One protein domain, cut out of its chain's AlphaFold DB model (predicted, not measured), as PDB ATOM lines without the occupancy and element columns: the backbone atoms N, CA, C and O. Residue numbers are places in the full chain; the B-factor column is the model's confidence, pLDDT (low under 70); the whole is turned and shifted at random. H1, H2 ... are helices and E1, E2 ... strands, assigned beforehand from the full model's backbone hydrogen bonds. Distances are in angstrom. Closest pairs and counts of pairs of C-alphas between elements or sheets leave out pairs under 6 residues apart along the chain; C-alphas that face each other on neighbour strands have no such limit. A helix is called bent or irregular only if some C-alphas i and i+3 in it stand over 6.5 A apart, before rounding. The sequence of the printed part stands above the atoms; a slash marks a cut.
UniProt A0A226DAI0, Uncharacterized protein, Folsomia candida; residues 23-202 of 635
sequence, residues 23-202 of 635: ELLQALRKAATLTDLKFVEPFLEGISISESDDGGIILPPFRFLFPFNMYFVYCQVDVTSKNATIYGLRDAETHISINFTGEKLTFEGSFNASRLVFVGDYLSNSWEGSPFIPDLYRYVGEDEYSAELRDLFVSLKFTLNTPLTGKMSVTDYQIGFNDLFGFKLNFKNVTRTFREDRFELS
ATOM      1  N   GLU A  23     386.026 470.971 884.156       47.72
ATOM      2  CA  GLU A  23     385.993 470.691 885.602       47.72
ATOM      3  C   GLU A  23     387.156 469.781 886.063       47.72
ATOM      4  O   GLU A  23     387.742 470.009 887.121       47.72
ATOM      5  N   LEU A  24     387.599 468.826 885.230       44.78
ATOM      6  CA  LEU A  24     388.747 467.945 885.515       44.78
ATOM      7  C   LEU A  24     390.048 468.756 885.638       44.78
ATOM      8  O   LEU A  24     390.892 468.517 886.502       44.78
ATOM      9  N   LEU A  25     390.177 469.772 884.786       53.69
ATOM     10  CA  LEU A  25     391.303 470.697 884.772       53.69
ATOM     11  C   LEU A  25     391.353 471.561 886.044       53.69
ATOM     12  O   LEU A  25     392.433 471.918 886.515       53.69
ATOM     13  N   GLN A  26     390.188 471.902 886.603       56.78
ATOM     14  CA  GLN A  26     390.080 472.664 887.847       56.78
ATOM     15  C   GLN A  26     390.469 471.810 889.061       56.78
ATOM     16  O   GLN A  26     391.213 472.294 889.917       56.78
ATOM     17  N   ALA A  27     390.068 470.534 889.086       53.44
ATOM     18  CA  ALA A  27     390.461 469.564 890.111       53.44
ATOM     19  C   ALA A  27     391.989 469.384 890.199       53.44
ATOM     20  O   ALA A  27     392.576 469.511 891.277       53.44
ATOM     21  N   LEU A  28     392.657 469.198 889.052       49.28
ATOM     22  CA  LEU A  28     394.117 469.039 888.981       49.28
ATOM     23  C   LEU A  28     394.887 470.300 889.422       49.28
ATOM     24  O   LEU A  28     395.967 470.189 890.002       49.28
ATOM     25  N   ARG A  29     394.336 471.505 889.196       53.44
ATOM     26  CA  ARG A  29     394.958 472.775 889.623       53.44
ATOM     27  C   ARG A  29     395.024 472.922 891.142       53.44
ATOM     28  O   ARG A  29     396.067 473.326 891.644       53.44
ATOM     29  N   LYS A  30     393.943 472.609 891.867       52.84
ATOM     30  CA  LYS A  30     393.898 472.777 893.334       52.84
ATOM     31  C   LYS A  30     394.779 471.754 894.054       52.84
ATOM     32  O   LYS A  30     395.426 472.090 895.043       52.84
ATOM     33  N   ALA A  31     394.861 470.536 893.518       50.31
ATOM     34  CA  ALA A  31     395.719 469.482 894.047       50.31
ATOM     35  C   ALA A  31     397.208 469.854 894.003       50.31
ATOM     36  O   ALA A  31     397.913 469.682 894.990       50.31
ATOM     37  N   ALA A  32     397.664 470.441 892.891       48.78
ATOM     38  CA  ALA A  32     399.048 470.888 892.726       48.78
ATOM     39  C   ALA A  32     399.410 472.113 893.592       48.78
ATOM     40  O   ALA A  32     400.586 472.375 893.827       48.78
ATOM     41  N   THR A  33     398.422 472.887 894.061       50.09
ATOM     42  CA  THR A  33     398.642 474.049 894.946       50.09
ATOM     43  C   THR A  33     398.650 473.706 896.437       50.09
ATOM     44  O   THR A  33     399.097 474.527 897.238       50.09
ATOM     45  N   LEU A  34     398.168 472.518 896.815       44.38
ATOM     46  CA  LEU A  34     397.945 472.113 898.208       44.38
ATOM     47  C   LEU A  34     399.232 471.755 898.968       44.38
ATOM     48  O   LEU A  34     399.208 471.730 900.196       44.38
ATOM     49  N   THR A  35     400.348 471.519 898.274       45.28
ATOM     50  CA  THR A  35     401.590 471.060 898.908       45.28
ATOM     51  C   THR A  35     402.580 472.170 899.278       45.28
ATOM     52  O   THR A  35     403.257 471.983 900.276       45.28
ATOM     53  N   ASP A  36     402.625 473.345 898.614       40.81
ATOM     54  CA  ASP A  36     403.675 474.354 898.921       40.81
ATOM     55  C   ASP A  36     403.361 475.854 898.659       40.81
ATOM     56  O   ASP A  36     404.237 476.708 898.823       40.81
ATOM     57  N   LEU A  37     402.136 476.260 898.286       37.78
ATOM     58  CA  LEU A  37     401.856 477.660 897.893       37.78
ATOM     59  C   LEU A  37     400.652 478.296 898.613       37.78
ATOM     60  O   LEU A  37     399.579 478.468 898.038       37.78
ATOM     61  N   LYS A  38     400.874 478.814 899.832       40.28
ATOM     62  CA  LYS A  38     399.912 479.675 900.567       40.28
ATOM     63  C   LYS A  38     399.545 480.994 899.853       40.28
ATOM     64  O   LYS A  38     398.656 481.707 900.296       40.28
ATOM     65  N   PHE A  39     400.217 481.350 898.757       37.59
ATOM     66  CA  PHE A  39     400.015 482.624 898.049       37.59
ATOM     67  C   PHE A  39     398.881 482.610 897.002       37.59
ATOM     68  O   PHE A  39     398.537 483.667 896.475       37.59
ATOM     69  N   VAL A  40     398.310 481.441 896.681       40.06
ATOM     70  CA  VAL A  40     397.306 481.279 895.602       40.06
ATOM     71  C   VAL A  40     395.871 481.139 896.138       40.06
ATOM     72  O   VAL A  40     394.917 481.341 895.387       40.06
ATOM     73  N   GLU A  41     395.702 480.889 897.440       40.81
ATOM     74  CA  GLU A  41     394.399 480.744 898.117       40.81
ATOM     75  C   GLU A  41     393.365 481.848 897.802       40.81
ATOM     76  O   GLU A  41     392.224 481.496 897.498       40.81
ATOM     77  N   PRO A  42     393.713 483.154 897.759       43.12
ATOM     78  CA  PRO A  42     392.724 484.204 897.501       43.12
ATOM     79  C   PRO A  42     392.224 484.269 896.045       43.12
ATOM     80  O   PRO A  42     391.285 485.003 895.755       43.12
ATOM     81  N   PHE A  43     392.840 483.540 895.104       40.62
ATOM     82  CA  PHE A  43     392.483 483.585 893.678       40.62
ATOM     83  C   PHE A  43     391.548 482.447 893.235       40.62
ATOM     84  O   PHE A  43     391.132 482.423 892.077       40.62
ATOM     85  N   LEU A  44     391.217 481.510 894.133       42.06
ATOM     86  CA  LEU A  44     390.416 480.310 893.845       42.06
ATOM     87  C   LEU A  44     389.077 480.259 894.610       42.06
ATOM     88  O   LEU A  44     388.456 479.195 894.693       42.06
ATOM     89  N   GLU A  45     388.596 481.389 895.139       37.91
ATOM     90  CA  GLU A  45     387.246 481.502 895.708       37.91
ATOM     91  C   GLU A  45     386.188 481.269 894.615       37.91
ATOM     92  O   GLU A  45     385.937 482.124 893.766       37.91
ATOM     93  N   GLY A  46     385.583 480.079 894.611       45.69
ATOM     94  CA  GLY A  46     384.494 479.716 893.697       45.69
ATOM     95  C   GLY A  46     384.519 478.275 893.187       45.69
ATOM     96  O   GLY A  46     383.540 477.839 892.593       45.69
ATOM     97  N   ILE A  47     385.597 477.519 893.428       42.84
ATOM     98  CA  ILE A  47     385.731 476.134 892.946       42.84
ATOM     99  C   ILE A  47     385.652 475.162 894.135       42.84
ATOM    100  O   ILE A  47     386.645 474.889 894.823       42.84
ATOM    101  N   SER A  48     384.451 474.635 894.392       49.41
ATOM    102  CA  SER A  48     384.211 473.570 895.370       49.41
ATOM    103  C   SER A  48     384.579 472.216 894.764       49.41
ATOM    104  O   SER A  48     383.740 471.523 894.197       49.41
ATOM    105  N   ILE A  49     385.851 471.841 894.865       62.31
ATOM    106  CA  ILE A  49     386.247 470.444 894.671       62.31
ATOM    107  C   ILE A  49     385.774 469.683 895.901       62.31
ATOM    108  O   ILE A  49     386.184 470.006 897.017       62.31
ATOM    109  N   SER A  50     384.871 468.731 895.690       75.44
ATOM    110  CA  SER A  50     384.448 467.794 896.721       75.44
ATOM    111  C   SER A  50     385.588 466.814 896.970       75.44
ATOM    112  O   SER A  50     385.955 466.036 896.086       75.44
ATOM    113  N   GLU A  51     386.180 466.896 898.154       83.69
ATOM    114  CA  GLU A  51     387.054 465.841 898.653       83.69
ATOM    115  C   GLU A  51     386.172 464.693 899.139       83.69
ATOM    116  O   GLU A  51     385.125 464.930 899.746       83.69
ATOM    117  N   SER A  52     386.566 463.463 898.837       88.25
ATOM    118  CA  SER A  52     385.959 462.298 899.468       88.25
ATOM    119  C   SER A  52     386.447 462.183 900.917       88.25
ATOM    120  O   SER A  52     387.522 462.677 901.266       88.25
ATOM    121  N   ASP A  53     385.668 461.517 901.771       87.81
ATOM    122  CA  ASP A  53     385.970 461.374 903.206       87.81
ATOM    123  C   ASP A  53     387.320 460.676 903.486       87.81
ATOM    124  O   ASP A  53     387.887 460.804 904.570       87.81
ATOM    125  N   ASP A  54     387.862 459.958 902.503       89.94
ATOM    126  CA  ASP A  54     389.145 459.253 902.540       89.94
ATOM    127  C   ASP A  54     390.311 460.039 901.899       89.94
ATOM    128  O   ASP A  54     391.408 459.505 901.725       89.94
ATOM    129  N   GLY A  55     390.107 461.322 901.579       86.69
ATOM    130  CA  GLY A  55     391.150 462.224 901.078       86.69
ATOM    131  C   GLY A  55     391.422 462.130 899.574       86.69
ATOM    132  O   GLY A  55     392.418 462.684 899.097       86.69
ATOM    133  N   GLY A  56     390.554 461.446 898.830       89.44
ATOM    134  CA  GLY A  56     390.550 461.433 897.374       89.44
ATOM    135  C   GLY A  56     389.947 462.704 896.768       89.44
ATOM    136  O   GLY A  56     389.186 463.446 897.394       89.44
ATOM    137  N   ILE A  57     390.309 462.976 895.516       89.81
ATOM    138  CA  ILE A  57     389.794 464.115 894.748       89.81
ATOM    139  C   ILE A  57     388.732 463.603 893.787       89.81
ATOM    140  O   ILE A  57     389.066 462.898 892.832       89.81
ATOM    141  N   ILE A  58     387.472 463.980 894.016       89.00
ATOM    142  CA  ILE A  58     386.365 463.604 893.135       89.00
ATOM    143  C   ILE A  58     386.444 464.440 891.853       89.00
ATOM    144  O   ILE A  58     386.539 465.669 891.876       89.00
ATOM    145  N   LEU A  59     386.416 463.748 890.724       85.81
ATOM    146  CA  LEU A  59     386.434 464.292 889.382       85.81
ATOM    147  C   LEU A  59     385.013 464.379 888.826       85.81
ATOM    148  O   LEU A  59     384.169 463.525 889.117       85.81
ATOM    149  N   PRO A  60     384.754 465.356 887.948       82.50
ATOM    150  CA  PRO A  60     383.526 465.369 887.169       82.50
ATOM    151  C   PRO A  60     383.454 464.151 886.233       82.50
ATOM    152  O   PRO A  60     384.494 463.603 885.849       82.50
ATOM    153  N   PRO A  61     382.251 463.755 885.791       82.50
ATOM    154  CA  PRO A  61     382.110 462.753 884.747       82.50
ATOM    155  C   PRO A  61     382.858 463.160 883.470       82.50
ATOM    156  O   PRO A  61     382.750 464.298 883.009       82.50
ATOM    157  N   PHE A  62     383.582 462.222 882.860       83.00
ATOM    158  CA  PHE A  62     384.279 462.443 881.590       83.00
ATOM    159  C   PHE A  62     384.110 461.247 880.657       83.00
ATOM    160  O   PHE A  62     383.949 460.109 881.090       83.00
ATOM    161  N   ARG A  63     384.157 461.502 879.347       86.00
ATOM    162  CA  ARG A  63     384.015 460.479 878.306       86.00
ATOM    163  C   ARG A  63     385.272 460.403 877.453       86.00
ATOM    164  O   ARG A  63     385.695 461.399 876.874       86.00
ATOM    165  N   PHE A  64     385.829 459.206 877.344       79.19
ATOM    166  CA  PHE A  64     386.929 458.872 876.459       79.19
ATOM    167  C   PHE A  64     386.393 458.246 875.176       79.19
ATOM    168  O   PHE A  64     385.814 457.162 875.209       79.19
ATOM    169  N   LEU A  65     386.621 458.924 874.050       73.69
ATOM    170  CA  LEU A  65     386.306 458.419 872.717       73.69
ATOM    171  C   LEU A  65     387.600 458.299 871.907       73.69
ATOM    172  O   LEU A  65     388.151 459.303 871.456       73.69
ATOM    173  N   PHE A  66     388.079 457.073 871.706       74.00
ATOM    174  CA  PHE A  66     389.308 456.802 870.962       74.00
ATOM    175  C   PHE A  66     389.021 455.958 869.717       74.00
ATOM    176  O   PHE A  66     388.824 454.746 869.830       74.00
ATOM    177  N   PRO A  67     389.020 456.563 868.513       66.06
ATOM    178  CA  PRO A  67     389.052 455.807 867.273       66.06
ATOM    179  C   PRO A  67     390.474 455.285 867.034       66.06
ATOM    180  O   PRO A  67     391.429 456.048 866.897       66.06
ATOM    181  N   PHE A  68     390.611 453.972 866.957       70.31
ATOM    182  CA  PHE A  68     391.866 453.268 866.775       70.31
ATOM    183  C   PHE A  68     391.830 452.461 865.472       70.31
ATOM    184  O   PHE A  68     390.954 451.628 865.253       70.31
ATOM    185  N   ASN A  69     392.782 452.714 864.575       54.38
ATOM    186  CA  ASN A  69     392.846 452.056 863.271       54.38
ATOM    187  C   ASN A  69     394.214 451.384 863.089       54.38
ATOM    188  O   ASN A  69     395.199 452.048 862.763       54.38
ATOM    189  N   MET A  70     394.273 450.065 863.298       46.66
ATOM    190  CA  MET A  70     395.444 449.238 862.988       46.66
ATOM    191  C   MET A  70     395.169 448.421 861.728       46.66
ATOM    192  O   MET A  70     394.777 447.265 861.832       46.66
ATOM    193  N   TYR A  71     395.409 449.015 860.552       53.66
ATOM    194  CA  TYR A  71     395.405 448.421 859.198       53.66
ATOM    195  C   TYR A  71     394.183 447.554 858.809       53.66
ATOM    196  O   TYR A  71     393.471 447.897 857.872       53.66
ATOM    197  N   PHE A  72     393.953 446.434 859.496       41.97
ATOM    198  CA  PHE A  72     392.862 445.480 859.289       41.97
ATOM    199  C   PHE A  72     391.876 445.387 860.469       41.97
ATOM    200  O   PHE A  72     390.877 444.685 860.343       41.97
ATOM    201  N   VAL A  73     392.120 446.087 861.585       53.78
ATOM    202  CA  VAL A  73     391.227 446.141 862.757       53.78
ATOM    203  C   VAL A  73     390.926 447.601 863.103       53.78
ATOM    204  O   VAL A  73     391.831 448.396 863.366       53.78
ATOM    205  N   TYR A  74     389.645 447.947 863.071       67.88
ATOM    206  CA  TYR A  74     389.091 449.193 863.578       67.88
ATOM    207  C   TYR A  74     388.574 448.941 864.992       67.88
ATOM    208  O   TYR A  74     387.677 448.130 865.180       67.88
ATOM    209  N   CYS A  75     389.128 449.620 865.984       76.31
ATOM    210  CA  CYS A  75     388.629 449.585 867.349       76.31
ATOM    211  C   CYS A  75     388.170 450.994 867.729       76.31
ATOM    212  O   CYS A  75     388.907 451.953 867.542       76.31
ATOM    213  N   GLN A  76     386.953 451.147 868.229       83.56
ATOM    214  CA  GLN A  76     386.457 452.389 868.798       83.56
ATOM    215  C   GLN A  76     386.224 452.154 870.284       83.56
ATOM    216  O   GLN A  76     385.282 451.464 870.665       83.56
ATOM    217  N   VAL A  77     387.084 452.728 871.117       82.94
ATOM    218  CA  VAL A  77     386.915 452.685 872.570       82.94
ATOM    219  C   VAL A  77     386.033 453.860 872.979       82.94
ATOM    220  O   VAL A  77     386.362 455.007 872.679       82.94
ATOM    221  N   ASP A  78     384.909 453.569 873.627       88.06
ATOM    222  CA  ASP A  78     383.943 454.551 874.122       88.06
ATOM    223  C   ASP A  78     383.634 454.232 875.585       88.06
ATOM    224  O   ASP A  78     382.888 453.297 875.876       88.06
ATOM    225  N   VAL A  79     384.269 454.965 876.498       88.38
ATOM    226  CA  VAL A  79     384.165 454.749 877.946       88.38
ATOM    227  C   VAL A  79     383.799 456.063 878.615       88.38
ATOM    228  O   VAL A  79     384.522 457.049 878.499       88.38
ATOM    229  N   THR A  80     382.684 456.086 879.334       89.31
ATOM    230  CA  THR A  80     382.274 457.214 880.175       89.31
ATOM    231  C   THR A  80     382.553 456.872 881.625       89.31
ATOM    232  O   THR A  80     382.015 455.893 882.119       89.31
ATOM    233  N   SER A  81     383.366 457.670 882.304       90.62
ATOM    234  CA  SER A  81     383.613 457.552 883.737       90.62
ATOM    235  C   SER A  81     382.678 458.474 884.525       90.62
ATOM    236  O   SER A  81     382.416 459.606 884.104       90.62
ATOM    237  N   LYS A  82     382.167 457.992 885.657       91.81
ATOM    238  CA  LYS A  82     381.328 458.703 886.628       91.81
ATOM    239  C   LYS A  82     381.906 458.486 888.027       91.81
ATOM    240  O   LYS A  82     382.541 457.470 888.280       91.81
ATOM    241  N   ASN A  83     381.680 459.439 888.932       92.19
ATOM    242  CA  ASN A  83     382.117 459.352 890.335       92.19
ATOM    243  C   ASN A  83     383.615 459.022 890.504       92.19
ATOM    244  O   ASN A  83     384.016 458.373 891.468       92.19
ATOM    245  N   ALA A  84     384.450 459.434 889.547       90.31
ATOM    246  CA  ALA A  84     385.855 459.068 889.552       90.31
ATOM    247  C   ALA A  84     386.593 459.829 890.649       90.31
ATOM    248  O   ALA A  84     386.495 461.044 890.729       90.31
ATOM    249  N   THR A  85     387.370 459.129 891.455       92.19
ATOM    250  CA  THR A  85     388.153 459.677 892.555       92.19
ATOM    251  C   THR A  85     389.627 459.386 892.302       92.19
ATOM    252  O   THR A  85     389.990 458.252 891.979       92.19
ATOM    253  N   ILE A  86     390.480 460.411 892.405       92.88
ATOM    254  CA  ILE A  86     391.940 460.272 892.290       92.88
ATOM    255  C   ILE A  86     392.577 460.274 893.677       92.88
ATOM    256  O   ILE A  86     392.390 461.216 894.448       92.88
ATOM    257  N   TYR A  87     393.427 459.284 893.928       92.56
ATOM    258  CA  TYR A  87     394.305 459.185 895.091       92.56
ATOM    259  C   TYR A  87     395.778 459.329 894.690       92.56
ATOM    260  O   TYR A  87     396.153 459.038 893.552       92.56
ATOM    261  N   GLY A  88     396.622 459.745 895.640       90.50
ATOM    262  CA  GLY A  88     398.082 459.841 895.479       90.50
ATOM    263  C   GLY A  88     398.592 461.158 894.886       90.50
ATOM    264  O   GLY A  88     399.792 461.409 894.880       90.50
ATOM    265  N   LEU A  89     397.702 462.053 894.438       87.31
ATOM    266  CA  LEU A  89     398.112 463.352 893.886       87.31
ATOM    267  C   LEU A  89     398.694 464.296 894.955       87.31
ATOM    268  O   LEU A  89     399.499 465.159 894.624       87.31
ATOM    269  N   ARG A  90     398.318 464.107 896.229       84.25
ATOM    270  CA  ARG A  90     398.878 464.845 897.378       84.25
ATOM    271  C   ARG A  90     400.333 464.480 897.674       84.25
ATOM    272  O   ARG A  90     401.062 465.316 898.189       84.25
ATOM    273  N   ASP A  91     400.744 463.266 897.318       86.69
ATOM    274  CA  ASP A  91     402.095 462.755 897.564       86.69
ATOM    275  C   ASP A  91     403.029 462.983 896.361       86.69
ATOM    276  O   ASP A  91     404.168 462.517 896.356       86.69
ATOM    277  N   ALA A  92     402.551 463.660 895.311       87.62
ATOM    278  CA  ALA A  92     403.331 463.911 894.109       87.62
ATOM    279  C   ALA A  92     404.403 464.982 894.356       87.62
ATOM    280  O   ALA A  92     404.119 466.075 894.849       87.62
ATOM    281  N   GLU A  93     405.637 464.697 893.945       86.81
ATOM    282  CA  GLU A  93     406.733 465.660 894.019       86.81
ATOM    283  C   GLU A  93     406.540 466.733 892.949       86.81
ATOM    284  O   GLU A  93     406.495 466.426 891.757       86.81
ATOM    285  N   THR A  94     406.435 468.000 893.351       87.06
ATOM    286  CA  THR A  94     406.246 469.121 892.424       87.06
ATOM    287  C   THR A  94     407.531 469.920 892.248       87.06
ATOM    288  O   THR A  94     408.127 470.392 893.213       87.06
ATOM    289  N   HIS A  95     407.913 470.171 891.002       85.81
ATOM    290  CA  HIS A  95     408.941 471.137 890.641       85.81
ATOM    291  C   HIS A  95     408.288 472.286 889.894       85.81
ATOM    292  O   HIS A  95     407.646 472.065 888.875       85.81
ATOM    293  N   ILE A  96     408.450 473.516 890.375       85.81
ATOM    294  CA  ILE A  96     407.864 474.701 889.746       85.81
ATOM    295  C   ILE A  96     408.986 475.659 889.371       85.81
ATOM    296  O   ILE A  96     409.815 476.029 890.199       85.81
ATOM    297  N   SER A  97     408.989 476.090 888.115       84.88
ATOM    298  CA  SER A  97     409.826 477.172 887.622       84.88
ATOM    299  C   SER A  97     408.946 478.311 887.116       84.88
ATOM    300  O   SER A  97     407.920 478.105 886.464       84.88
ATOM    301  N   ILE A  98     409.331 479.535 887.463       88.25
ATOM    302  CA  ILE A  98     408.586 480.744 887.130       88.25
ATOM    303  C   ILE A  98     409.500 481.623 886.285       88.25
ATOM    304  O   ILE A  98     410.610 481.950 886.703       88.25
ATOM    305  N   ASN A  99     409.040 482.008 885.097       87.06
ATOM    306  CA  ASN A  99     409.793 482.847 884.177       87.06
ATOM    307  C   ASN A  99     408.994 484.097 883.791       87.06
ATOM    308  O   ASN A  99     407.866 484.009 883.298       87.06
ATOM    309  N   PHE A 100     409.604 485.264 883.986       87.25
ATOM    310  CA  PHE A 100     409.036 486.562 883.639       87.25
ATOM    311  C   PHE A 100     409.628 487.052 882.316       87.25
ATOM    312  O   PHE A 100     410.835 487.260 882.201       87.25
ATOM    313  N   THR A 101     408.774 487.276 881.316       85.75
ATOM    314  CA  THR A 101     409.183 487.826 880.013       85.75
ATOM    315  C   THR A 101     408.252 488.966 879.599       85.75
ATOM    316  O   THR A 101     407.235 488.770 878.935       85.75
ATOM    317  N   GLY A 102     408.598 490.192 880.005       88.75
ATOM    318  CA  GLY A 102     407.756 491.374 879.791       88.75
ATOM    319  C   GLY A 102     406.479 491.311 880.634       88.75
ATOM    320  O   GLY A 102     406.551 491.075 881.833       88.75
ATOM    321  N   GLU A 103     405.317 491.488 880.000       86.06
ATOM    322  CA  GLU A 103     403.987 491.409 880.642       86.06
ATOM    323  C   GLU A 103     403.456 489.970 880.794       86.06
ATOM    324  O   GLU A 103     402.324 489.762 881.239       86.06
ATOM    325  N   LYS A 104     404.255 488.973 880.392       85.50
ATOM    326  CA  LYS A 104     403.893 487.558 880.457       85.50
ATOM    327  C   LYS A 104     404.649 486.854 881.567       85.50
ATOM    328  O   LYS A 104     405.884 486.833 881.591       85.50
ATOM    329  N   LEU A 105     403.882 486.199 882.425       86.88
ATOM    330  CA  LEU A 105     404.373 485.327 883.473       86.88
ATOM    331  C   LEU A 105     404.128 483.880 883.050       86.88
ATOM    332  O   LEU A 105     402.986 483.448 882.922       86.88
ATOM    333  N   THR A 106     405.199 483.138 882.783       85.81
ATOM    334  CA  THR A 106     405.112 481.728 882.389       85.81
ATOM    335  C   THR A 106     405.466 480.852 883.583       85.81
ATOM    336  O   THR A 106     406.557 480.975 884.134       85.81
ATOM    337  N   PHE A 107     404.552 479.968 883.967       86.31
ATOM    338  CA  PHE A 107     404.794 478.904 884.932       86.31
ATOM    339  C   PHE A 107     405.099 477.634 884.160       86.31
ATOM    340  O   PHE A 107     404.270 477.188 883.373       86.31
ATOM    341  N   GLU A 108     406.267 477.055 884.383       85.31
ATOM    342  CA  GLU A 108     406.610 475.720 883.911       85.31
ATOM    343  C   GLU A 108     406.820 474.855 885.146       85.31
ATOM    344  O   GLU A 108     407.817 474.988 885.853       85.31
ATOM    345  N   GLY A 109     405.829 474.026 885.443       86.38
ATOM    346  CA  GLY A 109     405.886 473.039 886.501       86.38
ATOM    347  C   GLY A 109     406.008 471.631 885.942       86.38
ATOM    348  O   GLY A 109     405.658 471.358 884.796       86.38
ATOM    349  N   SER A 110     406.462 470.710 886.766       85.31
ATOM    350  CA  SER A 110     406.249 469.289 886.565       85.31
ATOM    351  C   SER A 110     405.888 468.659 887.891       85.31
ATOM    352  O   SER A 110     406.398 469.094 888.921       85.31
ATOM    353  N   PHE A 111     405.049 467.634 887.874       87.25
ATOM    354  CA  PHE A 111     404.893 466.777 889.034       87.25
ATOM    355  C   PHE A 111     405.220 465.336 888.679       87.25
ATOM    356  O   PHE A 111     404.923 464.869 887.576       87.25
ATOM    357  N   ASN A 112     405.865 464.662 889.621       88.50
ATOM    358  CA  ASN A 112     406.174 463.250 889.560       88.50
ATOM    359  C   ASN A 112     405.341 462.539 890.624       88.50
ATOM    360  O   ASN A 112     405.588 462.687 891.820       88.50
ATOM    361  N   ALA A 113     404.330 461.800 890.185       88.50
ATOM    362  CA  ALA A 113     403.536 460.985 891.082       88.50
ATOM    363  C   ALA A 113     404.030 459.540 891.003       88.50
ATOM    364  O   ALA A 113     403.821 458.858 889.996       88.50
ATOM    365  N   SER A 114     404.659 459.065 892.080       88.19
ATOM    366  CA  SER A 114     405.120 457.675 892.195       88.19
ATOM    367  C   SER A 114     403.966 456.684 892.009       88.19
ATOM    368  O   SER A 114     404.135 455.626 891.399       88.19
ATOM    369  N   ARG A 115     402.765 457.051 892.475       92.44
ATOM    370  CA  ARG A 115     401.551 456.250 892.337       92.44
ATOM    371  C   ARG A 115     400.299 457.128 892.311       92.44
ATOM    372  O   ARG A 115     400.018 457.829 893.275       92.44
ATOM    373  N   LEU A 116     399.519 457.043 891.237       91.19
ATOM    374  CA  LEU A 116     398.173 457.615 891.138       91.19
ATOM    375  C   LEU A 116     397.163 456.495 890.962       91.19
ATOM    376  O   LEU A 116     397.339 455.640 890.095       91.19
ATOM    377  N   VAL A 117     396.099 456.516 891.756       92.06
ATOM    378  CA  VAL A 117     395.017 455.533 891.661       92.06
ATOM    379  C   VAL A 117     393.722 456.262 891.342       92.06
ATOM    380  O   VAL A 117     393.325 457.164 892.068       92.06
ATOM    381  N   PHE A 118     393.075 455.867 890.254       92.62
ATOM    382  CA  PHE A 118     391.742 456.298 889.866       92.62
ATOM    383  C   PHE A 118     390.776 455.184 890.233       92.62
ATOM    384  O   PHE A 118     391.007 454.043 889.840       92.62
ATOM    385  N   VAL A 119     389.703 455.508 890.941       92.50
ATOM    386  CA  VAL A 119     388.599 454.583 891.222       92.50
ATOM    387  C   VAL A 119     387.307 455.276 890.838       92.50
ATOM    388  O   VAL A 119     387.132 456.436 891.182       92.50
ATOM    389  N   GLY A 120     386.415 454.620 890.114       93.06
ATOM    390  CA  GLY A 120     385.125 455.209 889.770       93.06
ATOM    391  C   GLY A 120     384.215 454.212 889.088       93.06
ATOM    392  O   GLY A 120     384.598 453.065 888.879       93.06
ATOM    393  N   ASP A 121     383.045 454.675 888.682       92.06
ATOM    394  CA  ASP A 121     382.118 453.898 887.870       92.06
ATOM    395  C   ASP A 121     382.416 454.166 886.393       92.06
ATOM    396  O   ASP A 121     382.724 455.295 886.004       92.06
ATOM    397  N   TYR A 122     382.314 453.160 885.534       92.31
ATOM    398  CA  TYR A 122     382.433 453.323 884.092       92.31
ATOM    399  C   TYR A 122     381.208 452.766 883.375       92.31
ATOM    400  O   TYR A 122     380.587 451.807 883.808       92.31
ATOM    401  N   LEU A 123     380.905 453.360 882.227       89.69
ATOM    402  CA  LEU A 123     379.981 452.855 881.226       89.69
ATOM    403  C   LEU A 123     380.756 452.721 879.915       89.69
ATOM    404  O   LEU A 123     381.163 453.729 879.334       89.69
ATOM    405  N   SER A 124     380.982 451.493 879.455       88.50
ATOM    406  CA  SER A 124     381.676 451.204 878.198       88.50
ATOM    407  C   SER A 124     380.699 450.743 877.126       88.50
ATOM    408  O   SER A 124     379.841 449.894 877.368       88.50
ATOM    409  N   ASN A 125     380.862 451.279 875.922       88.81
ATOM    410  CA  ASN A 125     380.179 450.826 874.719       88.81
ATOM    411  C   ASN A 125     381.161 450.784 873.542       88.81
ATOM    412  O   ASN A 125     380.993 451.480 872.538       88.81
ATOM    413  N   SER A 126     382.222 450.000 873.711       87.12
ATOM    414  CA  SER A 126     383.351 449.950 872.783       87.12
ATOM    415  C   SER A 126     383.146 448.893 871.694       87.12
ATOM    416  O   SER A 126     382.511 447.863 871.922       87.12
ATOM    417  N   TRP A 127     383.719 449.121 870.516       83.44
ATOM    418  CA  TRP A 127     383.552 448.279 869.330       83.44
ATOM    419  C   TRP A 127     384.911 447.861 868.790       83.44
ATOM    420  O   TRP A 127     385.810 448.682 868.667       83.44
ATOM    421  N   GLU A 128     385.059 446.601 868.417       80.06
ATOM    422  CA  GLU A 128     386.197 446.083 867.670       80.06
ATOM    423  C   GLU A 128     385.652 445.427 866.407       80.06
ATOM    424  O   GLU A 128     384.815 444.535 866.450       80.06
ATOM    425  N   GLY A 129     386.106 445.877 865.253       69.50
ATOM    426  CA  GLY A 129     385.691 445.376 863.958       69.50
ATOM    427  C   GLY A 129     386.869 445.320 863.010       69.50
ATOM    428  O   GLY A 129     387.969 445.781 863.299       69.50
ATOM    429  N   SER A 130     386.639 444.767 861.833       57.12
ATOM    430  CA  SER A 130     387.538 444.982 860.703       57.12
ATOM    431  C   SER A 130     386.816 445.847 859.677       57.12
ATOM    432  O   SER A 130     385.584 445.887 859.679       57.12
ATOM    433  N   PRO A 131     387.530 446.465 858.725       44.34
ATOM    434  CA  PRO A 131     386.884 447.080 857.567       44.34
ATOM    435  C   PRO A 131     385.946 446.121 856.802       44.34
ATOM    436  O   PRO A 131     385.124 446.570 856.010       44.34
ATOM    437  N   PHE A 132     386.079 444.804 857.014       39.00
ATOM    438  CA  PHE A 132     385.310 443.754 856.347       39.00
ATOM    439  C   PHE A 132     384.077 443.289 857.136       39.00
ATOM    440  O   PHE A 132     383.140 442.771 856.533       39.00
ATOM    441  N   ILE A 133     384.088 443.448 858.462       53.88
ATOM    442  CA  ILE A 133     382.996 443.107 859.383       53.88
ATOM    443  C   ILE A 133     382.991 444.204 860.455       53.88
ATOM    444  O   ILE A 133     383.755 444.091 861.425       53.88
ATOM    445  N   PRO A 134     382.228 445.297 860.257       54.28
ATOM    446  CA  PRO A 134     381.997 446.250 861.333       54.28
ATOM    447  C   PRO A 134     381.325 445.506 862.494       54.28
ATOM    448  O   PRO A 134     380.530 444.596 862.265       54.28
ATOM    449  N   ASP A 135     381.705 445.851 863.723       69.25
ATOM    450  CA  ASP A 135     381.133 445.290 864.956       69.25
ATOM    451  C   ASP A 135     381.387 443.789 865.155       69.25
ATOM    452  O   ASP A 135     380.505 443.037 865.572       69.25
ATOM    453  N   LEU A 136     382.611 443.336 864.861       81.88
ATOM    454  CA  LEU A 136     383.012 441.953 865.113       81.88
ATOM    455  C   LEU A 136     382.832 441.610 866.601       81.88
ATOM    456  O   LEU A 136     382.205 440.611 866.915       81.88
ATOM    457  N   TYR A 137     383.305 442.468 867.502       82.62
ATOM    458  CA  TYR A 137     383.092 442.371 868.940       82.62
ATOM    459  C   TYR A 137     382.593 443.702 869.490       82.62
ATOM    460  O   TYR A 137     383.081 444.766 869.115       82.62
ATOM    461  N   ARG A 138     381.657 443.641 870.433       87.06
ATOM    462  CA  ARG A 138     381.216 444.802 871.204       87.06
ATOM    463  C   ARG A 138     381.478 444.541 872.679       87.06
ATOM    464  O   ARG A 138     381.042 443.524 873.216       87.06
ATOM    465  N   TYR A 139     382.194 445.449 873.322       85.94
ATOM    466  CA  TYR A 139     382.510 445.402 874.743       85.94
ATOM    467  C   TYR A 139     381.560 446.350 875.469       85.94
ATOM    468  O   TYR A 139     381.616 447.565 875.268       85.94
ATOM    469  N   VAL A 140     380.670 445.778 876.278       87.44
ATOM    470  CA  VAL A 140     379.698 446.523 877.081       87.44
ATOM    471  C   VAL A 140     379.949 446.208 878.547       87.44
ATOM    472  O   VAL A 140     380.097 445.044 878.915       87.44
ATOM    473  N   GLY A 141     380.010 447.241 879.374       88.38
ATOM    474  CA  GLY A 141     380.159 447.107 880.819       88.38
ATOM    475  C   GLY A 141     379.635 448.354 881.514       88.38
ATOM    476  O   GLY A 141     379.766 449.452 880.971       88.38
ATOM    477  N   GLU A 142     379.014 448.170 882.673       91.12
ATOM    478  CA  GLU A 142     378.581 449.242 883.569       91.12
ATOM    479  C   GLU A 142     378.878 448.806 885.003       91.12
ATOM    480  O   GLU A 142     378.122 448.018 885.567       91.12
ATOM    481  N   ASP A 143     380.019 449.228 885.546       92.75
ATOM    482  CA  ASP A 143     380.459 448.841 886.893       92.75
ATOM    483  C   ASP A 143     381.612 449.732 887.389       92.75
ATOM    484  O   ASP A 143     381.942 450.735 886.764       92.75
ATOM    485  N   GLU A 144     382.263 449.358 888.483       90.56
ATOM    486  CA  GLU A 144     383.472 449.976 889.000       90.56
ATOM    487  C   GLU A 144     384.709 449.646 888.145       90.56
ATOM    488  O   GLU A 144     384.918 448.525 887.662       90.56
ATOM    489  N   TYR A 145     385.602 450.621 888.023       92.62
ATOM    490  CA  TYR A 145     386.952 450.439 887.516       92.62
ATOM    491  C   TYR A 145     387.982 450.982 888.501       92.62
ATOM    492  O   TYR A 145     387.729 451.918 889.262       92.62
ATOM    493  N   SER A 146     389.187 450.424 888.429       91.88
ATOM    494  CA  SER A 146     390.368 450.990 889.068       91.88
ATOM    495  C   SER A 146     391.505 451.102 888.057       91.88
ATOM    496  O   SER A 146     391.821 450.123 887.378       91.88
ATOM    497  N   ALA A 147     392.141 452.266 887.968       90.56
ATOM    498  CA  ALA A 147     393.335 452.476 887.158       90.56
ATOM    499  C   ALA A 147     394.489 452.961 888.038       90.56
ATOM    500  O   ALA A 147     394.380 453.985 888.700       90.56
ATOM    501  N   GLU A 148     395.607 452.248 888.032       91.06
ATOM    502  CA  GLU A 148     396.827 452.616 888.743       91.06
ATOM    503  C   GLU A 148     397.900 453.048 887.733       91.06
ATOM    504  O   GLU A 148     398.318 452.261 886.879       91.06
ATOM    505  N   LEU A 149     398.355 454.297 887.841       88.75
ATOM    506  CA  LEU A 149     399.512 454.840 887.129       88.75
ATOM    507  C   LEU A 149     400.703 454.861 888.090       88.75
ATOM    508  O   LEU A 149     400.588 455.382 889.197       88.75
ATOM    509  N   ARG A 150     401.845 454.313 887.670       89.25
ATOM    510  CA  ARG A 150     403.103 454.352 888.429       89.25
ATOM    511  C   ARG A 150     404.132 455.214 887.723       89.25
ATOM    512  O   ARG A 150     404.256 455.133 886.496       89.25
ATOM    513  N   ASP A 151     404.845 455.993 888.530       88.69
ATOM    514  CA  ASP A 151     405.910 456.907 888.116       88.69
ATOM    515  C   ASP A 151     405.454 457.824 886.967       88.69
ATOM    516  O   ASP A 151     406.067 457.890 885.899       88.69
ATOM    517  N   LEU A 152     404.302 458.475 887.159       86.69
ATOM    518  CA  LEU A 152     403.742 459.386 886.172       86.69
ATOM    519  C   LEU A 152     404.461 460.732 886.251       86.69
ATOM    520  O   LEU A 152     404.327 461.450 887.243       86.69
ATOM    521  N   PHE A 153     405.125 461.114 885.160       85.19
ATOM    522  CA  PHE A 153     405.726 462.435 885.030       85.19
ATOM    523  C   PHE A 153     404.874 463.345 884.140       85.19
ATOM    524  O   PHE A 153     404.764 463.140 882.924       85.19
ATOM    525  N   VAL A 154     404.303 464.393 884.733       83.31
ATOM    526  CA  VAL A 154     403.472 465.381 884.031       83.31
ATOM    527  C   VAL A 154     404.182 466.726 884.013       83.31
ATOM    528  O   VAL A 154     404.545 467.240 885.064       83.31
ATOM    529  N   SER A 155     404.352 467.327 882.835       84.12
ATOM    530  CA  SER A 155     404.745 468.730 882.689       84.12
ATOM    531  C   SER A 155     403.515 469.615 882.509       84.12
ATOM    532  O   SER A 155     402.609 469.332 881.729       84.12
ATOM    533  N   LEU A 156     403.493 470.725 883.231       87.81
ATOM    534  CA  LEU A 156     402.468 471.750 883.183       87.81
ATOM    535  C   LEU A 156     403.121 473.054 882.746       87.81
ATOM    536  O   LEU A 156     404.083 473.510 883.356       87.81
ATOM    537  N   LYS A 157     402.581 473.697 881.719       88.00
ATOM    538  CA  LYS A 157     403.009 475.030 881.311       88.00
ATOM    539  C   LYS A 157     401.812 475.954 881.255       88.00
ATOM    540  O   LYS A 157     400.914 475.725 880.458       88.00
ATOM    541  N   PHE A 158     401.807 477.011 882.053       87.25
ATOM    542  CA  PHE A 158     400.783 478.053 882.030       87.25
ATOM    543  C   PHE A 158     401.408 479.376 881.614       87.25
ATOM    544  O   PHE A 158     402.482 479.734 882.086       87.25
ATOM    545  N   THR A 159     400.713 480.137 880.776       85.06
ATOM    546  CA  THR A 159     401.065 481.530 880.493       85.06
ATOM    547  C   THR A 159     399.984 482.420 881.081       85.06
ATOM    548  O   THR A 159     398.834 482.371 880.640       85.06
ATOM    549  N   LEU A 160     400.347 483.226 882.074       87.75
ATOM    550  CA  LEU A 160     399.507 484.283 882.617       87.75
ATOM    551  C   LEU A 160     399.862 485.606 881.937       87.75
ATOM    552  O   LEU A 160     401.038 485.949 881.798       87.75
ATOM    553  N   ASN A 161     398.840 486.376 881.574       84.88
ATOM    554  CA  ASN A 161     399.017 487.797 881.308       84.88
ATOM    555  C   ASN A 161     398.846 488.559 882.618       84.88
ATOM    556  O   ASN A 161     397.868 488.341 883.341       84.88
ATOM    557  N   THR A 162     399.772 489.471 882.889       77.38
ATOM    558  CA  THR A 162     399.683 490.422 884.001       77.38
ATOM    559  C   THR A 162     399.321 491.801 883.451       77.38
ATOM    560  O   THR A 162     400.216 492.615 883.226       77.38
ATOM    561  N   PRO A 163     398.036 492.093 883.170       67.62
ATOM    562  CA  PRO A 163     397.637 493.447 882.819       67.62
ATOM    563  C   PRO A 163     397.909 494.397 883.996       67.62
ATOM    564  O   PRO A 163     397.800 494.012 885.162       67.62
ATOM    565  N   LEU A 164     398.183 495.669 883.684       70.75
ATOM    566  CA  LEU A 164     398.394 496.769 884.648       70.75
ATOM    567  C   LEU A 164     397.261 496.922 885.689       70.75
ATOM    568  O   LEU A 164     397.424 497.615 886.685       70.75
ATOM    569  N   THR A 165     396.115 496.271 885.471       72.25
ATOM    570  CA  THR A 165     394.940 496.261 886.351       72.25
ATOM    571  C   THR A 165     395.055 495.309 887.551       72.25
ATOM    572  O   THR A 165     394.126 495.248 888.353       72.25
ATOM    573  N   GLY A 166     396.149 494.547 887.680       75.19
ATOM    574  CA  GLY A 166     396.400 493.652 888.820       75.19
ATOM    575  C   GLY A 166     395.611 492.335 888.805       75.19
ATOM    576  O   GLY A 166     395.783 491.510 889.699       75.19
ATOM    577  N   LYS A 167     394.772 492.095 887.788       74.31
ATOM    578  CA  LYS A 167     394.049 490.826 887.607       74.31
ATOM    579  C   LYS A 167     394.817 489.908 886.662       74.31
ATOM    580  O   LYS A 167     394.869 490.177 885.468       74.31
ATOM    581  N   MET A 168     395.390 488.822 887.177       75.12
ATOM    582  CA  MET A 168     396.043 487.809 886.342       75.12
ATOM    583  C   MET A 168     395.003 486.932 885.640       75.12
ATOM    584  O   MET A 168     394.054 486.468 886.268       75.12
ATOM    585  N   SER A 169     395.192 486.670 884.347       81.12
ATOM    586  CA  SER A 169     394.362 485.727 883.586       81.12
ATOM    587  C   SER A 169     395.237 484.717 882.850       81.12
ATOM    588  O   SER A 169     396.201 485.113 882.189       81.12
ATOM    589  N   VAL A 170     394.888 483.429 882.922       81.56
ATOM    590  CA  VAL A 170     395.535 482.371 882.130       81.56
ATOM    591  C   VAL A 170     395.180 482.581 880.660       81.56
ATOM    592  O   VAL A 170     394.014 482.487 880.289       81.56
ATOM    593  N   THR A 171     396.174 482.878 879.827       86.88
ATOM    594  CA  THR A 171     395.983 483.059 878.377       86.88
ATOM    595  C   THR A 171     396.270 481.802 877.576       86.88
ATOM    596  O   THR A 171     395.754 481.664 876.473       86.88
ATOM    597  N   ASP A 172     397.119 480.918 878.100       85.81
ATOM    598  CA  ASP A 172     397.501 479.672 877.438       85.81
ATOM    599  C   ASP A 172     397.900 478.624 878.482       85.81
ATOM    600  O   ASP A 172     398.430 478.978 879.543       85.81
ATOM    601  N   TYR A 173     397.660 477.347 878.187       83.38
ATOM    602  CA  TYR A 173     398.126 476.235 879.007       83.38
ATOM    603  C   TYR A 173     398.472 475.006 878.160       83.38
ATOM    604  O   TYR A 173     397.839 474.728 877.145       83.38
ATOM    605  N   GLN A 174     399.477 474.249 878.593       81.38
ATOM    606  CA  GLN A 174     399.894 472.985 877.994       81.38
ATOM    607  C   GLN A 174     400.116 471.961 879.105       81.38
ATOM    608  O   GLN A 174     400.730 472.272 880.126       81.38
ATOM    609  N   ILE A 175     399.617 470.747 878.895       82.00
ATOM    610  CA  ILE A 175     399.840 469.601 879.778       82.00
ATOM    611  C   ILE A 175     400.517 468.526 878.935       82.00
ATOM    612  O   ILE A 175     399.967 468.106 877.917       82.00
ATOM    613  N   GLY A 176     401.725 468.130 879.323       76.62
ATOM    614  CA  GLY A 176     402.479 467.043 878.708       76.62
ATOM    615  C   GLY A 176     402.601 465.872 879.674       76.62
ATOM    616  O   GLY A 176     402.852 466.067 880.856       76.62
ATOM    617  N   PHE A 177     402.447 464.651 879.174       80.12
ATOM    618  CA  PHE A 177     402.743 463.423 879.913       80.12
ATOM    619  C   PHE A 177     404.047 462.881 879.333       80.12
ATOM    620  O   PHE A 177     404.046 462.373 878.215       80.12
ATOM    621  N   ASN A 178     405.171 463.087 880.023       73.75
ATOM    622  CA  ASN A 178     406.476 462.832 879.403       73.75
ATOM    623  C   ASN A 178     406.906 461.374 879.552       73.75
ATOM    624  O   ASN A 178     407.490 460.848 878.613       73.75
ATOM    625  N   ASP A 179     406.553 460.718 880.664       73.88
ATOM    626  CA  ASP A 179     406.857 459.307 880.907       73.88
ATOM    627  C   ASP A 179     405.752 458.621 881.735       73.88
ATOM    628  O   ASP A 179     405.154 459.224 882.631       73.88
ATOM    629  N   LEU A 180     405.483 457.348 881.418       72.44
ATOM    630  CA  LEU A 180     404.577 456.458 882.151       72.44
ATOM    631  C   LEU A 180     405.237 455.075 882.300       72.44
ATOM    632  O   LEU A 180     405.252 454.284 881.349       72.44
ATOM    633  N   PHE A 181     405.781 454.766 883.483       71.62
ATOM    634  CA  PHE A 181     406.534 453.522 883.724       71.62
ATOM    635  C   PHE A 181     405.704 452.366 884.283       71.62
ATOM    636  O   PHE A 181     406.202 451.241 884.350       71.62
ATOM    637  N   GLY A 182     404.432 452.574 884.613       78.94
ATOM    638  CA  GLY A 182     403.521 451.484 884.946       78.94
ATOM    639  C   GLY A 182     402.065 451.883 884.773       78.94
ATOM    640  O   GLY A 182     401.666 452.979 885.153       78.94
ATOM    641  N   PHE A 183     401.272 450.985 884.195       84.06
ATOM    642  CA  PHE A 183     399.830 451.153 884.047       84.06
ATOM    643  C   PHE A 183     399.141 449.827 884.344       84.06
ATOM    644  O   PHE A 183     399.421 448.836 883.666       84.06
ATOM    645  N   LYS A 184     398.261 449.807 885.348       85.00
ATOM    646  CA  LYS A 184     397.344 448.692 885.618       85.00
ATOM    647  C   LYS A 184     395.921 449.223 885.505       85.00
ATOM    648  O   LYS A 184     395.571 450.171 886.194       85.00
ATOM    649  N   LEU A 185     395.117 448.624 884.638       86.44
ATOM    650  CA  LEU A 185     393.713 448.976 884.450       86.44
ATOM    651  C   LEU A 185     392.872 447.747 884.751       86.44
ATOM    652  O   LEU A 185     393.147 446.680 884.208       86.44
ATOM    653  N   ASN A 186     391.882 447.904 885.618       85.31
ATOM    654  CA  ASN A 186     390.955 446.848 885.977       85.31
ATOM    655  C   ASN A 186     389.523 447.362 885.817       85.31
ATOM    656  O   ASN A 186     389.174 448.381 886.413       85.31
ATOM    657  N   PHE A 187     388.725 446.668 885.011       86.62
ATOM    658  CA  PHE A 187     387.302 446.925 884.837       86.62
ATOM    659  C   PHE A 187     386.530 445.714 885.348       86.62
ATOM    660  O   PHE A 187     386.714 444.610 884.830       86.62
ATOM    661  N   LYS A 188     385.636 445.916 886.317       87.00
ATOM    662  CA  LYS A 188     384.739 444.850 886.768       87.00
ATOM    663  C   LYS A 188     383.601 444.653 885.767       87.00
ATOM    664  O   LYS A 188     383.194 445.599 885.097       87.00
ATOM    665  N   ASN A 189     383.112 443.421 885.633       87.25
ATOM    666  CA  ASN A 189     381.914 443.066 884.856       87.25
ATOM    667  C   ASN A 189     381.893 443.528 883.378       87.25
ATOM    668  O   ASN A 189     380.842 443.876 882.833       87.25
ATOM    669  N   VAL A 190     383.035 443.488 882.678       85.88
ATOM    670  CA  VAL A 190     383.048 443.714 881.220       85.88
ATOM    671  C   VAL A 190     382.542 442.472 880.496       85.88
ATOM    672  O   VAL A 190     383.141 441.398 880.565       85.88
ATOM    673  N   THR A 191     381.472 442.641 879.721       87.56
ATOM    674  CA  THR A 191     380.957 441.599 878.834       87.56
ATOM    675  C   THR A 191     381.433 441.850 877.408       87.56
ATOM    676  O   THR A 191     381.125 442.875 876.791       87.56
ATOM    677  N   ARG A 192     382.156 440.882 876.843       87.50
ATOM    678  CA  ARG A 192     382.457 440.832 875.412       87.50
ATOM    679  C   ARG A 192     381.311 440.126 874.701       87.50
ATOM    680  O   ARG A 192     381.018 438.967 874.973       87.50
ATOM    681  N   THR A 193     380.677 440.815 873.766       85.12
ATOM    682  CA  THR A 193     379.599 440.262 872.942       85.12
ATOM    683  C   THR A 193     380.092 440.023 871.519       85.12
ATOM    684  O   THR A 193     380.723 440.894 870.915       85.12
ATOM    685  N   PHE A 194     379.837 438.822 871.000       85.31
ATOM    686  CA  PHE A 194     380.054 438.447 869.602       85.31
ATOM    687  C   PHE A 194     378.721 437.924 869.071       85.31
ATOM    688  O   PHE A 194     378.326 436.801 869.375       85.31
ATOM    689  N   ARG A 195     377.997 438.742 868.299       79.88
ATOM    690  CA  ARG A 195     376.602 438.454 867.911       79.88
ATOM    691  C   ARG A 195     375.709 438.238 869.148       79.88
ATOM    692  O   ARG A 195     375.585 439.155 869.952       79.88
ATOM    693  N   GLU A 196     375.076 437.072 869.279       78.75
ATOM    694  CA  GLU A 196     374.191 436.718 870.399       78.75
ATOM    695  C   GLU A 196     374.953 436.116 871.594       78.75
ATOM    696  O   GLU A 196     374.411 436.067 872.699       78.75
ATOM    697  N   ASP A 197     376.220 435.727 871.409       79.81
ATOM    698  CA  ASP A 197     377.028 435.107 872.457       79.81
ATOM    699  C   ASP A 197     377.637 436.167 873.385       79.81
ATOM    700  O   ASP A 197     378.222 437.165 872.941       79.81
ATOM    701  N   ARG A 198     377.514 435.930 874.696       84.19
ATOM    702  CA  ARG A 198     378.071 436.773 875.760       84.19
ATOM    703  C   ARG A 198     379.205 436.041 876.464       84.19
ATOM    704  O   ARG A 198     379.015 434.928 876.945       84.19
ATOM    705  N   PHE A 199     380.356 436.694 876.555       84.44
ATOM    706  CA  PHE A 199     381.527 436.210 877.276       84.44
ATOM    707  C   PHE A 199     381.872 437.210 878.377       84.44
ATOM    708  O   PHE A 199     382.237 438.351 878.088       84.44
ATOM    709  N   GLU A 200     381.750 436.792 879.632       84.06
ATOM    710  CA  GLU A 200     382.244 437.564 880.772       84.06
ATOM    711  C   GLU A 200     383.773 437.478 880.797       84.06
ATOM    712  O   GLU A 200     384.347 436.389 880.707       84.06
ATOM    713  N   LEU A 201     384.444 438.628 880.850       83.00
ATOM    714  CA  LEU A 201     385.898 438.673 880.969       83.00
ATOM    715  C   LEU A 201     386.270 438.488 882.443       83.00
ATOM    716  O   LEU A 201     385.891 439.304 883.280       83.00
ATOM    717  N   SER A 202     386.996 437.413 882.755       82.06
ATOM    718  CA  SER A 202     387.494 437.151 884.108       82.06
ATOM    719  C   SER A 202     388.627 438.108 884.491       82.06
ATOM    720  O   SER A 202     389.307 438.664 883.627       82.06
TER     721      SER A 202
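This is residues 23 to 202 of the 635 residues of an uncharacterized protein of Folsomia candida (UniProt A0A226DAI0). One long antiparallel sheet is folded across its strands like a bent wall, as E2, E4, E5 and E6 each bend by about a right angle. One wing holds E3 with the early parts of E4 and E6 and the late part of E5; the other holds E1 with parts of E2, E4 and E5, and E7 and E8 at its far end, while the short helix H1 sits in the angle between the wings. The 180 printed residues run H1, then E1 to E8; the sheet is branched and antiparallel, and the class is mostly strand. The whole is loose, with a radius of gyration of the C-alphas of 20.2 A, and elongated, spanning 65 by 39 by 30 A.

The longest strand, E5, covers residues 133 to 161 and 52.3 A; E4, residues 104 to 130, covers 49.7 A. E6 is residues 169 to 187, 39.5 A, and E2 residues 73 to 87, 35.0 A. E3 is residues 93 to 101, 26.3 A, and E1 residues 62 to 70, 25.4 A. E7 is residues 191 to 194 and E8 residues 197 to 200, with C-alpha 200 at (382.244, 437.564, 880.772). H1 is residues 23 to 33, 16.1 A, beginning at C-alpha 23 at (385.993, 470.691, 885.602).

E4 and E5 form a hairpin at 176 degrees, with N 107 and O 158 within hydrogen-bond range at 2.8 A. On the other side of E4 from E5 are E2, beside residues 116 to 130, with N 80 and O 123 2.8 A apart, and E3, beside residues 104 to 112, with N 97 and O 108 2.8 A apart. On the other side of E5 from E4 are E6, with N 157 and O 174 2.8 A apart, and E7, with N 138 and O 193 2.9 A apart. E1 is an edge strand beside E2, N 64 and O 79 at 2.8 A; E8 is one beside E7, N 192 and O 199 at 2.8 A. E3 to E6 form a meander, each strand the antiparallel neighbour of the one before. E4 bends by 91 degrees at residue 121 and E6 by 92 degrees at residue 181. H1 is on the sheet at a height of 7.1 A, over none of its strands, but only just: 2 of its C-alphas fall on E4. Its closest C-alpha pair with E3 is Ala 32 and Thr 94, 7.4 A. In H1 every O i to N i+4 pair is within hydrogen-bond range.

The C-alphas of Leu 164 and Asp 197, the two farthest apart, are 66.4 A apart. The printed part has no cut. The link from H1 to E1, residues 34 to 61, is long; its residues 57 to 58 pair with residues 85 to 86 of E2. Mean pLDDT of the printed part is 77.0; 42 residues are under 70, among them residues 23 to 49 and 129 to 135.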